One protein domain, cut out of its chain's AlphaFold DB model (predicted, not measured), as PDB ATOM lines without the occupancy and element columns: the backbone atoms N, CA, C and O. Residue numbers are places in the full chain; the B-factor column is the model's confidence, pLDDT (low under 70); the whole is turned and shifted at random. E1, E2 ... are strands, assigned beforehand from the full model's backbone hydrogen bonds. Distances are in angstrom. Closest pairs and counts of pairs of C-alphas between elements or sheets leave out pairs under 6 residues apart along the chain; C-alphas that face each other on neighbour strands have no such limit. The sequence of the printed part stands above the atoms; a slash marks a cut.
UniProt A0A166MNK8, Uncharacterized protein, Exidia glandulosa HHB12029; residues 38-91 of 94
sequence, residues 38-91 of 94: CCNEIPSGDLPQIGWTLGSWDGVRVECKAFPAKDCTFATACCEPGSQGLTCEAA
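Overview. This is residues 38 to 91 of the 94 residues of an uncharacterized protein of Exidia glandulosa HHB12029 (UniProt A0A166MNK8). You are looking at a small, closed barrel of five strands; round the ring run E1, E3, E2, E5, E4 and back to E1. Two hairpins, E2 with E3 and E4 with E5, stand side by side in its wall, and E1 closes the ring between E3 and E4. The printed part has 54 residues, with no named helix and five named strands, E1 to E5 along the chain, in a mixed barrel; the class is all strand. It is compact, with a radius of gyration of the C-alphas of 9.7 A, and spans 24 by 20 by 16 A.

Arrangement. Start at E1, residues 38 to 41, and look across to its antiparallel neighbour E3, residues 60 to 66, where N 40 and O 63 are 2.8 A apart, within hydrogen-bond range. On the other side of E3 is E2, residues 53 to 57, its antiparallel partner in a hairpin, with N 55 and O 62 at 2.8 A. Next comes E5, residues 85 to 90, parallel to E2 at 44 degrees, with N 88 and O 56 at 2.9 A. E4, residues 75 to 82, forms a hairpin with E5, with N 80 and O 87 at 2.8 A. E4 bends by 55 degrees at residue 78; its residues 75 to 76 pair with E1, with N 39 and O 75 at 2.9 A, and 77 to 82 with E5.

Along the chain. Find C-alpha 38 at (164.865, 160.864, 109.355), where E1 begins. E3 is 18.5 A long, E4 19.6 A and E5 16.3 A; E5 ends at C-alpha 90, (155.847, 165.769, 108.464).

Size, cuts and confidence. The C-alphas of Lys 70 and Ser 83, the two farthest apart, are 27.0 A from each other. The printed part has no cut. The link from E1 to E2, 11 residues, is long. The model's pLDDT is under 70 at residues 70 to 71 and 73.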
ATOM      1  N   CYS A  38     165.082 160.894 107.927       88.44
ATOM      2  CA  CYS A  38     164.865 160.864 109.355       88.44
ATOM      3  C   CYS A  38     165.320 162.192 109.950       88.44
ATOM      4  O   CYS A  38     166.439 162.604 109.652       88.44
ATOM      5  N   CYS A  39     164.512 162.806 110.808       88.44
ATOM      6  CA  CYS A  39     164.865 164.021 111.525       88.44
ATOM      7  C   CYS A  39     164.704 163.827 113.027       88.44
ATOM      8  O   CYS A  39     163.696 163.273 113.450       88.44
ATOM      9  N   ASN A  40     165.663 164.324 113.807       89.00
ATOM     10  CA  ASN A  40     165.612 164.407 115.263       89.00
ATOM     11  C   ASN A  40     165.584 165.877 115.694       89.00
ATOM     12  O   ASN A  40     166.298 166.699 115.123       89.00
ATOM     13  N   GLU A  41     164.765 166.220 116.688       89.12
ATOM     14  CA  GLU A  41     164.786 167.558 117.284       89.12
ATOM     15  C   GLU A  41     166.127 167.806 117.982       89.12
ATOM     16  O   GLU A  41     166.621 166.947 118.717       89.12
ATOM     17  N   ILE A  42     166.707 168.986 117.755       89.19
ATOM     18  CA  ILE A  42     167.928 169.413 118.438       89.19
ATOM     19  C   ILE A  42     167.690 170.722 119.195       89.19
ATOM     20  O   ILE A  42     166.981 171.605 118.701       89.19
ATOM     21  N   PRO A  43     168.314 170.908 120.373       85.62
ATOM     22  CA  PRO A  43     168.189 172.147 121.125       85.62
ATOM     23  C   PRO A  43     168.611 173.377 120.311       85.62
ATOM     24  O   PRO A  43     169.522 173.354 119.473       85.62
ATOM     25  N   SER A  44     167.965 174.507 120.595       78.31
ATOM     26  CA  SER A  44     168.384 175.799 120.049       78.31
ATOM     27  C   SER A  44     169.802 176.131 120.524       78.31
ATOM     28  O   SER A  44     170.029 176.288 121.719       78.31
ATOM     29  N   GLY A  45     170.745 176.254 119.587       78.00
ATOM     30  CA  GLY A  45     172.162 176.521 119.870       78.00
ATOM     31  C   GLY A  45     173.087 175.321 119.655       78.00
ATOM     32  O   GLY A  45     174.282 175.526 119.452       78.00
ATOM     33  N   ASP A  46     172.544 174.105 119.581       87.56
ATOM     34  CA  ASP A  46     173.349 172.904 119.348       87.56
ATOM     35  C   ASP A  46     173.656 172.710 117.858       87.56
ATOM     36  O   ASP A  46     172.958 173.221 116.973       87.56
ATOM     37  N   LEU A  47     174.741 171.999 117.561       87.69
ATOM     38  CA  LEU A  47     175.119 171.636 116.197       87.69
ATOM     39  C   LEU A  47     174.640 170.215 115.884       87.69
ATOM     40  O   LEU A  47     174.642 169.376 116.785       87.69
ATOM     41  N   PRO A  48     174.271 169.931 114.622       87.88
ATOM     42  CA  PRO A  48     173.944 168.573 114.219       87.88
ATOM     43  C   PRO A  48     175.148 167.650 114.422       87.88
ATOM     44  O   PRO A  48     176.309 168.049 114.269       87.88
ATOM     45  N   GLN A  49     174.863 166.395 114.736       89.12
ATOM     46  CA  GLN A  49     175.847 165.334 114.823       89.12
ATOM     47  C   GLN A  49     176.546 165.121 113.473       89.12
ATOM     48  O   GLN A  49     176.025 165.415 112.395       89.12
ATOM     49  N   ILE A  50     177.753 164.556 113.511       88.00
ATOM     50  CA  ILE A  50     178.521 164.270 112.294       88.00
ATOM     51  C   ILE A  50     177.722 163.328 111.383       88.00
ATOM     52  O   ILE A  50     177.307 162.243 111.789       88.00
ATOM     53  N   GLY A  51     177.541 163.736 110.125       87.62
ATOM     54  CA  GLY A  51     176.760 162.982 109.141       87.62
ATOM     55  C   GLY A  51     175.252 163.243 109.194       87.62
ATOM     56  O   GLY A  51     174.511 162.569 108.479       87.62
ATOM     57  N   TRP A  52     174.817 164.212 110.000       90.12
ATOM     58  CA  TRP A  52     173.481 164.791 109.966       90.12
ATOM     59  C   TRP A  52     173.534 166.200 109.383       90.12
ATOM     60  O   TRP A  52     174.545 166.899 109.448       90.12
ATOM     61  N   THR A  53     172.436 166.602 108.762       91.00
ATOM     62  CA  THR A  53     172.280 167.900 108.116       91.00
ATOM     63  C   THR A  53     171.306 168.729 108.927       91.00
ATOM     64  O   THR A  53     170.235 168.246 109.282       91.00
ATOM     65  N   LEU A  54     171.665 169.979 109.218       91.69
ATOM     66  CA  LEU A  54     170.757 170.888 109.905       91.69
ATOM     67  C   LEU A  54     169.515 171.130 109.043       91.69
ATOM     68  O   LEU A  54     169.623 171.401 107.844       91.69
ATOM     69  N   GLY A  55     168.353 171.060 109.672       90.81
ATOM     70  CA  GLY A  55     167.084 171.385 109.063       90.81
ATOM     71  C   GLY A  55     166.163 172.163 109.988       90.81
ATOM     72  O   GLY A  55     166.459 172.414 111.158       90.81
ATOM     73  N   SER A  56     165.036 172.558 109.418       88.81
ATOM     74  CA  SER A  56     163.946 173.243 110.089       88.81
ATOM     75  C   SER A  56     162.659 172.487 109.808       88.81
ATOM     76  O   SER A  56     162.325 172.271 108.646       88.81
ATOM     77  N   TRP A  57     161.933 172.137 110.862       86.44
ATOM     78  CA  TRP A  57     160.622 171.506 110.790       86.44
ATOM     79  C   TRP A  57     159.631 172.344 111.591       86.44
ATOM     80  O   TRP A  57     159.762 172.443 112.805       86.44
ATOM     81  N   ASP A  58     158.685 173.003 110.913       83.44
ATOM     82  CA  ASP A  58     157.686 173.896 111.535       83.44
ATOM     83  C   ASP A  58     158.311 174.959 112.474       83.44
ATOM     84  O   ASP A  58     157.821 175.276 113.555       83.44
ATOM     85  N   GLY A  59     159.483 175.477 112.083       82.44
ATOM     86  CA  GLY A  59     160.263 176.444 112.866       82.44
ATOM     87  C   GLY A  59     161.107 175.844 114.001       82.44
ATOM     88  O   GLY A  59     161.852 176.578 114.652       82.44
ATOM     89  N   VAL A  60     161.052 174.529 114.217       86.38
ATOM     90  CA  VAL A  60     161.904 173.797 115.160       86.38
ATOM     91  C   VAL A  60     163.203 173.381 114.470       86.38
ATOM     92  O   VAL A  60     163.192 172.874 113.347       86.38
ATOM     93  N   ARG A  61     164.348 173.575 115.139       89.38
ATOM     94  CA  ARG A  61     165.632 173.064 114.636       89.38
ATOM     95  C   ARG A  61     165.662 171.551 114.768       89.38
ATOM     96  O   ARG A  61     165.491 170.999 115.850       89.38
ATOM     97  N   VAL A  62     165.951 170.901 113.653       90.25
ATOM     98  CA  VAL A  62     166.106 169.456 113.575       90.25
ATOM     99  C   VAL A  62     167.447 169.121 112.942       90.25
ATOM    100  O   VAL A  62     168.012 169.901 112.176       90.25
ATOM    101  N   GLU A  63     167.976 167.952 113.252       91.56
ATOM    102  CA  GLU A  63     169.047 167.337 112.488       91.56
ATOM    103  C   GLU A  63     168.466 166.191 111.673       91.56
ATOM    104  O   GLU A  63     167.745 165.350 112.202       91.56
ATOM    105  N   CYS A  64     168.756 166.158 110.376       90.00
ATOM    106  CA  CYS A  64     168.164 165.196 109.462       90.00
ATOM    107  C   CYS A  64     169.207 164.407 108.678       90.00
ATOM    108  O   CYS A  64     170.280 164.902 108.330       90.00
ATOM    109  N   LYS A  65     168.869 163.162 108.356       90.00
ATOM    110  CA  LYS A  65     169.700 162.240 107.586       90.00
ATOM    111  C   LYS A  65     168.832 161.450 106.619       90.00
ATOM    112  O   LYS A  65     167.682 161.150 106.924       90.00
ATOM    113  N   ALA A  66     169.384 161.104 105.459       87.25
ATOM    114  CA  ALA A  66     168.668 160.321 104.457       87.25
ATOM    115  C   ALA A  66     168.137 159.007 105.058       87.25
ATOM    116  O   ALA A  66     168.878 158.275 105.723       87.25
ATOM    117  N   PHE A  67     166.856 158.715 104.827       82.00
ATOM    118  CA  PHE A  67     166.261 157.437 105.204       82.00
ATOM    119  C   PHE A  67     166.751 156.326 104.251       82.00
ATOM    120  O   PHE A  67     166.931 156.594 103.061       82.00
ATOM    121  N   PRO A  68     166.953 155.073 104.710       76.25
ATOM    122  CA  PRO A  68     166.765 154.555 106.068       76.25
ATOM    123  C   PRO A  68     167.934 154.885 107.007       76.25
ATOM    124  O   PRO A  68     169.074 154.484 106.774       76.25
ATOM    125  N   ALA A  69     167.636 155.556 108.123       71.81
ATOM    126  CA  ALA A  69     168.593 155.810 109.197       71.81
ATOM    127  C   ALA A  69     168.273 154.904 110.396       71.81
ATOM    128  O   ALA A  69     167.133 154.865 110.854       71.81
ATOM    129  N   LYS A  70     169.269 154.170 110.911       68.81
ATOM    130  CA  LYS A  70     169.098 153.295 112.090       68.81
ATOM    131  C   LYS A  70     168.880 154.072 113.389       68.81
ATOM    132  O   LYS A  70     168.287 153.541 114.318       68.81
ATOM    133  N   ASP A  71     169.329 155.319 113.417       69.88
ATOM    134  CA  ASP A  71     169.323 156.189 114.592       69.88
ATOM    135  C   ASP A  71     168.124 157.153 114.571       69.88
ATOM    136  O   ASP A  71     168.195 158.278 115.066       69.88
ATOM    137  N   CYS A  72     167.028 156.730 113.933       73.00
ATOM    138  CA  CYS A  72     165.816 157.525 113.841       73.00
ATOM    139  C   CYS A  72     164.974 157.377 115.101       73.00
ATOM    140  O   CYS A  72     164.254 156.392 115.255       73.00
ATOM    141  N   THR A  73     165.096 158.333 116.018       68.44
ATOM    142  CA  THR A  73     164.423 158.291 117.322       68.44
ATOM    143  C   THR A  73     163.204 159.197 117.398       68.44
ATOM    144  O   THR A  73     162.377 158.998 118.284       68.44
ATOM    145  N   PHE A  74     163.080 160.162 116.487       72.56
ATOM    146  CA  PHE A  74     161.997 161.137 116.513       72.56
ATOM    147  C   PHE A  74     160.966 160.875 115.414       72.56
ATOM    148  O   PHE A  74     159.967 160.211 115.681       72.56
ATOM    149  N   ALA A  75     161.181 161.345 114.184       76.62
ATOM    150  CA  ALA A  75     160.206 161.127 113.123       76.62
ATOM    151  C   ALA A  75     160.809 161.223 111.719       76.62
ATOM    152  O   ALA A  75     161.817 161.885 111.468       76.62
ATOM    153  N   THR A  76     160.160 160.542 110.779       85.06
ATOM    154  CA  THR A  76     160.435 160.688 109.352       85.06
ATOM    155  C   THR A  76     159.750 161.936 108.815       85.06
ATOM    156  O   THR A  76     158.554 162.135 109.036       85.06
ATOM    157  N   ALA A  77     160.503 162.736 108.076       86.12
ATOM    158  CA  ALA A  77     160.058 163.971 107.466       86.12
ATOM    159  C   ALA A  77     160.414 163.996 105.981       86.12
ATOM    160  O   ALA A  77     161.374 163.361 105.532       86.12
ATOM    161  N   CYS A  78     159.634 164.752 105.231       88.56
ATOM    162  CA  CYS A  78     159.889 165.060 103.842       88.56
ATOM    163  C   CYS A  78     160.691 166.338 103.774       88.56
ATOM    164  O   CYS A  78     160.204 167.396 104.155       88.56
ATOM    165  N   CYS A  79     161.956 166.203 103.384       89.38
ATOM    166  CA  CYS A  79     162.912 167.289 103.450       89.38
ATOM    167  C   CYS A  79     163.391 167.699 102.064       89.38
ATOM    168  O   CYS A  79     163.866 166.877 101.271       89.38
ATOM    169  N   GLU A  80     163.374 169.004 101.830       90.62
ATOM    170  CA  GLU A  80     163.925 169.645 100.648       90.62
ATOM    171  C   GLU A  80     165.177 170.457 100.999       90.62
ATOM    172  O   GLU A  80     165.239 171.094 102.053       90.62
ATOM    173  N   PRO A  81     166.204 170.462 100.135       88.19
ATOM    174  CA  PRO A  81     167.346 171.345 100.308       88.19
ATOM    175  C   PRO A  81     166.930 172.805 100.073       88.19
ATOM    176  O   PRO A  81     166.549 173.192  98.971       88.19
ATOM    177  N   GLY A  82     167.046 173.627 101.112       83.88
ATOM    178  CA  GLY A  82     166.848 175.072 101.082       83.88
ATOM    179  C   GLY A  82     168.157 175.851 101.242       83.88
ATOM    180  O   GLY A  82     169.248 175.297 101.365       83.88
ATOM    181  N   SER A  83     168.058 177.182 101.274       78.62
ATOM    182  CA  SER A  83     169.230 178.070 101.353       78.62
ATOM    183  C   SER A  83     169.986 178.006 102.689       78.62
ATOM    184  O   SER A  83     171.138 178.428 102.746       78.62
ATOM    185  N   GLN A  84     169.352 177.516 103.761       78.81
ATOM    186  CA  GLN A  84     169.919 177.467 105.120       78.81
ATOM    187  C   GLN A  84     170.007 176.044 105.704       78.81
ATOM    188  O   GLN A  84     170.231 175.886 106.902       78.81
ATOM    189  N   GLY A  85     169.831 175.009 104.882       87.25
ATOM    190  CA  GLY A  85     169.771 173.616 105.331       87.25
ATOM    191  C   GLY A  85     168.588 172.887 104.712       87.25
ATOM    192  O   GLY A  85     168.172 173.218 103.606       87.25
ATOM    193  N   LEU A  86     168.052 171.895 105.414       90.00
ATOM    194  CA  LEU A  86     166.857 171.174 104.983       90.00
ATOM    195  C   LEU A  86     165.589 171.858 105.505       90.00
ATOM    196  O   LEU A  86     165.490 172.152 106.692       90.00
ATOM    197  N   THR A  87     164.608 172.085 104.643       90.75
ATOM    198  CA  THR A  87     163.245 172.428 105.066       90.75
ATOM    199  C   THR A  87     162.449 171.140 105.091       90.75
ATOM    200  O   THR A  87     162.412 170.447 104.078       90.75
ATOM    201  N   CYS A  88     161.888 170.793 106.242       87.56
ATOM    202  CA  CYS A  88     161.283 169.495 106.479       87.56
ATOM    203  C   CYS A  88     159.828 169.631 106.918       87.56
ATOM    204  O   CYS A  88     159.523 170.374 107.850       87.56
ATOM    205  N   GLU A  89     158.965 168.829 106.310       87.19
ATOM    206  CA  GLU A  89     157.566 168.683 106.690       87.19
ATOM    207  C   GLU A  89     157.295 167.264 107.200       87.19
ATOM    208  O   GLU A  89     158.008 166.314 106.868       87.19
ATOM    209  N   ALA A  90     156.242 167.094 108.001       81.38
ATOM    210  CA  ALA A  90     155.847 165.769 108.464       81.38
ATOM    211  C   ALA A  90     155.527 164.865 107.269       81.38
ATOM    212  O   ALA A  90     154.652 165.191 106.468       81.38
ATOM    213  N   ALA A  91     156.210 163.722 107.158       78.00
ATOM    214  CA  ALA A  91     155.911 162.782 106.088       78.00
ATOM    215  C   ALA A  91     154.500 162.208 106.306       78.00
ATOM    216  O   ALA A  91     154.244 161.643 107.379       78.00
TER     217      ALA A  91